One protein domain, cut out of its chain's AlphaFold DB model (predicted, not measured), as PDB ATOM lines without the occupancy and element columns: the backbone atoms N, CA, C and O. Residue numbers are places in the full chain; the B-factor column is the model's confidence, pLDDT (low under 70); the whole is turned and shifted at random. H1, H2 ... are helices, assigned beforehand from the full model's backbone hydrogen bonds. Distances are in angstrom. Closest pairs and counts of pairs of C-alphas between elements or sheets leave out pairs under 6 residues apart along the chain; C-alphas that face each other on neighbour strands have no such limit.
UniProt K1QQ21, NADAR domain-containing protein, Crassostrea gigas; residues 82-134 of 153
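AT A GLANCE: This is residues 82 to 134 of the 153 residues of the protein "NADAR domain-containing protein" of Crassostrea gigas (UniProt K1QQ21). One long helix, H2, runs out from a head of loops that holds the short helix H1, and the opening stretch, residues 82 to 101, leads into that head. You will find 53 residues printed, with two named helices, H1 then H2, and no named strand. The class is all helix, with under half of the residues, 23 of 53, in named elements. The whole is only just compact, close to loose, with a radius of gyration of the C-alphas of 11.6 A, and elongated, spanning 34 by 19 by 16 A.

HOW THE PARTS SIT: Start at Lys 82 and read through residues 82 to 101, which hold no named element, to H1, residues 102 to 107. A short link of 10 residues leads on to H2, residues 118 to 134. H1 and H2 are apart, with no C-alpha of the one within 8 A of the other. In both helices every O i to N i+4 pair is within hydrogen-bond range.

IN THESE COORDINATES: Find C-alpha 102 at (-45.295, -34.965, 37.385); from there H1 runs 8.8 A to C-alpha 107. H2 begins at C-alpha 118, (-38.970, -49.598, 37.405), and runs 24.9 A to C-alpha 134 at (-22.871, -44.963, 55.798).

THE WHOLE: The two C-alphas farthest apart, those of Tyr 92 and Lys 134, are 34.5 A apart. The printed part has no cut, and no printed residue is under 70 in pLDDT.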
ATOM      1  N   LYS A  82     -35.121 -39.433  53.251       93.62
ATOM      2  CA  LYS A  82     -35.769 -40.182  54.335       93.62
ATOM      3  C   LYS A  82     -35.887 -41.661  53.952       93.62
ATOM      4  O   LYS A  82     -35.891 -42.025  52.779       93.62
ATOM      5  N   LYS A  83     -35.973 -42.541  54.958       89.25
ATOM      6  CA  LYS A  83     -36.016 -44.001  54.749       89.25
ATOM      7  C   LYS A  83     -37.179 -44.431  53.849       89.25
ATOM      8  O   LYS A  83     -36.982 -45.341  53.047       89.25
ATOM      9  N   ASP A  84     -38.312 -43.753  53.986       90.56
ATOM     10  CA  ASP A  84     -39.577 -44.101  53.337       90.56
ATOM     11  C   ASP A  84     -39.870 -43.185  52.134       90.56
ATOM     12  O   ASP A  84     -40.999 -43.084  51.670       90.56
ATOM     13  N   THR A  85     -38.843 -42.500  51.613       94.50
ATOM     14  CA  THR A  85     -38.953 -41.728  50.372       94.50
ATOM     15  C   THR A  85     -39.237 -42.658  49.195       94.50
ATOM     16  O   THR A  85     -38.489 -43.605  48.935       94.50
ATOM     17  N   ILE A  86     -40.292 -42.339  48.450       95.38
ATOM     18  CA  ILE A  86     -40.610 -42.960  47.168       95.38
ATOM     19  C   ILE A  86     -39.904 -42.179  46.064       95.38
ATOM     20  O   ILE A  86     -39.946 -40.951  46.026       95.38
ATOM     21  N   PHE A  87     -39.242 -42.907  45.173       97.31
ATOM     22  CA  PHE A  87     -38.656 -42.347  43.965       97.31
ATOM     23  C   PHE A  87     -39.578 -42.657  42.796       97.31
ATOM     24  O   PHE A  87     -40.003 -43.802  42.647       97.31
ATOM     25  N   ALA A  88     -39.865 -41.651  41.980       97.56
ATOM     26  CA  ALA A  88     -40.762 -41.761  40.843       97.56
ATOM     27  C   ALA A  88     -40.103 -41.186  39.589       97.56
ATOM     28  O   ALA A  88     -39.555 -40.084  39.625       97.56
ATOM     29  N   GLU A  89     -40.172 -41.923  38.484       97.19
ATOM     30  CA  GLU A  89     -39.934 -41.373  37.152       97.19
ATOM     31  C   GLU A  89     -41.279 -40.964  36.548       97.19
ATOM     32  O   GLU A  89     -42.016 -41.781  36.003       97.19
ATOM     33  N   SER A  90     -41.616 -39.682  36.681       96.75
ATOM     34  CA  SER A  90     -42.901 -39.125  36.256       96.75
ATOM     35  C   SER A  90     -42.954 -38.894  34.742       96.75
ATOM     36  O   SER A  90     -42.879 -37.756  34.262       96.75
ATOM     37  N   THR A  91     -43.010 -39.988  33.988       95.94
ATOM     38  CA  THR A  91     -43.166 -40.003  32.532       95.94
ATOM     39  C   THR A  91     -44.302 -40.938  32.134       95.94
ATOM     40  O   THR A  91     -44.607 -41.890  32.850       95.94
ATOM     41  N   TYR A  92     -44.864 -40.738  30.939       95.81
ATOM     42  CA  TYR A  92     -45.864 -41.627  30.325       95.81
ATOM     43  C   TYR A  92     -45.293 -42.986  29.862       95.81
ATOM     44  O   TYR A  92     -45.836 -43.627  28.970       95.81
ATOM     45  N   ASN A  93     -44.146 -43.412  30.400       94.00
ATOM     46  CA  ASN A  93     -43.580 -44.724  30.127       94.00
ATOM     47  C   ASN A  93     -44.098 -45.732  31.157       94.00
ATOM     48  O   ASN A  93     -43.694 -45.677  32.315       94.00
ATOM     49  N   ASP A  94     -44.891 -46.708  30.723       93.00
ATOM     50  CA  ASP A  94     -45.534 -47.664  31.639       93.00
ATOM     51  C   ASP A  94     -44.581 -48.726  32.213       93.00
ATOM     52  O   ASP A  94     -44.946 -49.531  33.067       93.00
ATOM     53  N   THR A  95     -43.333 -48.768  31.749       94.25
ATOM     54  CA  THR A  95     -42.329 -49.719  32.234       94.25
ATOM     55  C   THR A  95     -41.334 -49.061  33.181       94.25
ATOM     56  O   THR A  95     -41.140 -49.520  34.303       94.25
ATOM     57  N   TRP A  96     -40.664 -48.007  32.727       96.69
ATOM     58  CA  TRP A  96     -39.633 -47.308  33.490       96.69
ATOM     59  C   TRP A  96     -40.224 -46.267  34.438       96.69
ATOM     60  O   TRP A  96     -39.756 -46.161  35.572       96.69
ATOM     61  N   GLY A  97     -41.286 -45.587  33.999       97.62
ATOM     62  CA  GLY A  97     -41.953 -44.515  34.720       97.62
ATOM     63  C   GLY A  97     -43.281 -44.907  35.357       97.62
ATOM     64  O   GLY A  97     -43.690 -46.069  35.360       97.62
ATOM     65  N   THR A  98     -43.940 -43.909  35.934       98.25
ATOM     66  CA  THR A  98     -45.252 -44.027  36.587       98.25
ATOM     67  C   THR A  98     -46.414 -44.100  35.598       98.25
ATOM     68  O   THR A  98     -47.542 -44.342  36.015       98.25
ATOM     69  N   GLY A  99     -46.165 -43.888  34.302       97.81
ATOM     70  CA  GLY A  99     -47.203 -43.745  33.277       97.81
ATOM     71  C   GLY A  99     -47.973 -42.418  33.385       97.81
ATOM     72  O   GLY A  99     -48.995 -42.230  32.733       97.81
ATOM     73  N   LEU A 100     -47.488 -41.479  34.202       97.69
ATOM     74  CA  LEU A 100     -48.130 -40.201  34.498       97.69
ATOM     75  C   LEU A 100     -47.120 -39.058  34.370       97.69
ATOM     76  O   LEU A 100     -45.917 -39.238  34.552       97.69
ATOM     77  N   ASN A 101     -47.610 -37.845  34.111       97.44
ATOM     78  CA  ASN A 101     -46.786 -36.648  34.260       97.44
ATOM     79  C   ASN A 101     -46.495 -36.365  35.748       97.44
ATOM     80  O   ASN A 101     -46.967 -37.070  36.644       97.44
ATOM     81  N   LYS A 102     -45.701 -35.327  36.021       97.31
ATOM     82  CA  LYS A 102     -45.295 -34.965  37.385       97.31
ATOM     83  C   LYS A 102     -46.487 -34.700  38.309       97.31
ATOM     84  O   LYS A 102     -46.571 -35.306  39.370       97.31
ATOM     85  N   GLU A 103     -47.403 -33.836  37.887       97.81
ATOM     86  CA  GLU A 103     -48.558 -33.434  38.693       97.81
ATOM     87  C   GLU A 103     -49.470 -34.624  39.010       97.81
ATOM     88  O   GLU A 103     -49.812 -34.862  40.165       97.81
ATOM     89  N   ALA A 104     -49.809 -35.434  38.007       97.50
ATOM     90  CA  ALA A 104     -50.632 -36.618  38.210       97.50
ATOM     91  C   ALA A 104     -49.910 -37.677  39.059       97.50
ATOM     92  O   ALA A 104     -50.548 -38.330  39.879       97.50
ATOM     93  N   THR A 105     -48.586 -37.820  38.929       97.75
ATOM     94  CA  THR A 105     -47.790 -38.718  39.786       97.75
ATOM     95  C   THR A 105     -47.878 -38.316  41.259       97.75
ATOM     96  O   THR A 105     -48.041 -39.181  42.115       97.75
ATOM     97  N   GLU A 106     -47.783 -37.018  41.559       97.00
ATOM     98  CA  GLU A 106     -47.842 -36.491  42.930       97.00
ATOM     99  C   GLU A 106     -49.246 -36.617  43.550       97.00
ATOM    100  O   GLU A 106     -49.360 -36.800  44.760       97.00
ATOM    101  N   ASN A 107     -50.298 -36.578  42.725       97.62
ATOM    102  CA  ASN A 107     -51.696 -36.623  43.170       97.62
ATOM    103  C   ASN A 107     -52.363 -38.008  43.056       97.62
ATOM    104  O   ASN A 107     -53.505 -38.178  43.484       97.62
ATOM    105  N   THR A 108     -51.675 -39.010  42.506       97.56
ATOM    106  CA  THR A 108     -52.186 -40.384  42.382       97.56
ATOM    107  C   THR A 108     -51.489 -41.286  43.388       97.56
ATOM    108  O   THR A 108     -50.262 -41.281  43.494       97.56
ATOM    109  N   LYS A 109     -52.265 -42.100  44.113       97.06
ATOM    110  CA  LYS A 109     -51.712 -43.132  45.001       97.06
ATOM    111  C   LYS A 109     -50.816 -44.084  44.205       97.06
ATOM    112  O   LYS A 109     -51.124 -44.408  43.063       97.06
ATOM    113  N   ILE A 110     -49.730 -44.551  44.815       95.69
ATOM    114  CA  ILE A 110     -48.696 -45.361  44.146       95.69
ATOM    115  C   ILE A 110     -49.293 -46.635  43.547       95.69
ATOM    116  O   ILE A 110     -48.925 -47.040  42.451       95.69
ATOM    117  N   GLU A 111     -50.245 -47.244  44.252       96.06
ATOM    118  CA  GLU A 111     -50.936 -48.470  43.844       96.06
ATOM    119  C   GLU A 111     -51.838 -48.256  42.619       96.06
ATOM    120  O   GLU A 111     -52.237 -49.221  41.974       96.06
ATOM    121  N   ALA A 112     -52.156 -46.999  42.306       97.25
ATOM    122  CA  ALA A 112     -52.959 -46.587  41.163       97.25
ATOM    123  C   ALA A 112     -52.113 -45.999  40.018       97.25
ATOM    124  O   ALA A 112     -52.677 -45.523  39.032       97.25
ATOM    125  N   TRP A 113     -50.777 -46.015  40.112       97.94
ATOM    126  CA  TRP A 113     -49.937 -45.644  38.974       97.94
ATOM    127  C   TRP A 113     -50.074 -46.692  37.855       97.94
ATOM    128  O   TRP A 113     -49.868 -47.879  38.115       97.94
ATOM    129  N   PRO A 114     -50.395 -46.288  36.610       97.75
ATOM    130  CA  PRO A 114     -50.504 -47.220  35.486       97.75
ATOM    131  C   PRO A 114     -49.153 -47.838  35.097       97.75
ATOM    132  O   PRO A 114     -49.098 -48.970  34.618       97.75
ATOM    133  N   GLY A 115     -48.053 -47.111  35.317       97.56
ATOM    134  CA  GLY A 115     -46.703 -47.575  35.031       97.56
ATOM    135  C   GLY A 115     -46.021 -48.281  36.203       97.56
ATOM    136  O   GLY A 115     -46.248 -47.986  37.374       97.56
ATOM    137  N   LYS A 116     -45.099 -49.193  35.879       97.25
ATOM    138  CA  LYS A 116     -44.358 -50.016  36.852       97.25
ATOM    139  C   LYS A 116     -43.325 -49.233  37.669       97.25
ATOM    140  O   LYS A 116     -42.833 -49.747  38.677       97.25
ATOM    141  N   ASN A 117     -42.947 -48.029  37.233       97.94
ATOM    142  CA  ASN A 117     -41.935 -47.180  37.861       97.94
ATOM    143  C   ASN A 117     -40.615 -47.925  38.157       97.94
ATOM    144  O   ASN A 117     -40.026 -47.796  39.236       97.94
ATOM    145  N   LEU A 118     -40.154 -48.756  37.214       97.56
ATOM    146  CA  LEU A 118     -38.970 -49.598  37.405       97.56
ATOM    147  C   LEU A 118     -37.727 -48.778  37.772       97.56
ATOM    148  O   LEU A 118     -36.953 -49.187  38.640       97.56
ATOM    149  N   PHE A 119     -37.547 -47.596  37.173       97.94
ATOM    150  CA  PHE A 119     -36.407 -46.743  37.500       97.94
ATOM    151  C   PHE A 119     -36.451 -46.280  38.959       97.94
ATOM    152  O   PHE A 119     -35.458 -46.400  39.679       97.94
ATOM    153  N   GLY A 120     -37.618 -45.844  39.442       97.81
ATOM    154  CA  GLY A 120     -37.818 -45.483  40.846       97.81
ATOM    155  C   GLY A 120     -37.500 -46.631  41.810       97.81
ATOM    156  O   GLY A 120     -36.853 -46.421  42.843       97.81
ATOM    157  N   GLN A 121     -37.860 -47.866  41.448       97.62
ATOM    158  CA  GLN A 121     -37.511 -49.059  42.225       97.62
ATOM    159  C   GLN A 121     -35.991 -49.297  42.283       97.62
ATOM    160  O   GLN A 121     -35.462 -49.575  43.365       97.62
ATOM    161  N   ILE A 122     -35.272 -49.136  41.165       98.25
ATOM    162  CA  ILE A 122     -33.801 -49.229  41.112       98.25
ATOM    163  C   ILE A 122     -33.165 -48.174  42.024       98.25
ATOM    164  O   ILE A 122     -32.344 -48.514  42.883       98.25
ATOM    165  N   ILE A 123     -33.580 -46.905  41.909       97.94
ATOM    166  CA  ILE A 123     -33.067 -45.822  42.763       97.94
ATOM    167  C   ILE A 123     -33.331 -46.121  44.246       97.94
ATOM    168  O   ILE A 123     -32.440 -45.935  45.081       97.94
ATOM    169  N   SER A 124     -34.512 -46.647  44.587       96.88
ATOM    170  CA  SER A 124     -34.856 -47.035  45.960       96.88
ATOM    171  C   SER A 124     -33.940 -48.143  46.499       96.88
ATOM    172  O   SER A 124     -33.400 -48.016  47.604       96.88
ATOM    173  N   LYS A 125     -33.699 -49.211  45.719       96.25
ATOM    174  CA  LYS A 125     -32.778 -50.307  46.087       96.25
ATOM    175  C   LYS A 125     -31.361 -49.771  46.345       96.25
ATOM    176  O   LYS A 125     -30.769 -50.064  47.389       96.25
ATOM    177  N   ILE A 126     -30.852 -48.924  45.452       96.56
ATOM    178  CA  ILE A 126     -29.507 -48.341  45.548       96.56
ATOM    179  C   ILE A 126     -29.397 -47.369  46.734       96.56
ATOM    180  O   ILE A 126     -28.453 -47.466  47.519       96.56
ATOM    181  N   SER A 127     -30.384 -46.494  46.954       95.94
ATOM    182  CA  SER A 127     -30.411 -45.594  48.120       95.94
ATOM    183  C   SER A 127     -30.360 -46.377  49.440       95.94
ATOM    184  O   SER A 127     -29.577 -46.048  50.339       95.94
ATOM    185  N   LYS A 128     -31.119 -47.481  49.553       94.25
ATOM    186  CA  LYS A 128     -31.073 -48.377  50.724       94.25
ATOM    187  C   LYS A 128     -29.682 -48.998  50.915       94.25
ATOM    188  O   LYS A 128     -29.185 -48.991  52.044       94.25
ATOM    189  N   LYS A 129     -29.046 -49.495  49.845       92.88
ATOM    190  CA  LYS A 129     -27.683 -50.071  49.871       92.88
ATOM    191  C   LYS A 129     -26.658 -49.049  50.370       92.88
ATOM    192  O   LYS A 129     -25.951 -49.298  51.344       92.88
ATOM    193  N   ILE A 130     -26.655 -47.854  49.786       91.88
ATOM    194  CA  ILE A 130     -25.681 -46.802  50.094       91.88
ATOM    195  C   ILE A 130     -25.849 -46.252  51.525       91.88
ATOM    196  O   ILE A 130     -24.863 -45.889  52.176       91.88
ATOM    197  N   ARG A 131     -27.081 -46.192  52.047       88.75
ATOM    198  CA  ARG A 131     -27.346 -45.789  53.440       88.75
ATOM    199  C   ARG A 131     -26.829 -46.802  54.460       88.75
ATOM    200  O   ARG A 131     -26.368 -46.384  55.520       88.75
ATOM    201  N   LYS A 132     -26.895 -48.106  54.163       85.06
ATOM    202  CA  LYS A 132     -26.335 -49.150  55.040       85.06
ATOM    203  C   LYS A 132     -24.821 -48.984  55.192       85.06
ATOM    204  O   LYS A 132     -24.344 -48.995  56.320       85.06
ATOM    205  N   TRP A 133     -24.103 -48.710  54.102       77.88
ATOM    206  CA  TRP A 133     -22.658 -48.449  54.147       77.88
ATOM    207  C   TRP A 133     -22.304 -47.218  54.995       77.88
ATOM    208  O   TRP A 133     -21.404 -47.263  55.817       77.88
ATOM    209  N   LYS A 134     -23.093 -46.134  54.925       71.81
ATOM    210  CA  LYS A 134     -22.871 -44.963  55.798       71.81
ATOM    211  C   LYS A 134     -22.985 -45.310  57.294       71.81
ATOM    212  O   LYS A 134     -22.353 -44.661  58.125       71.81
TER     213      LYS A 134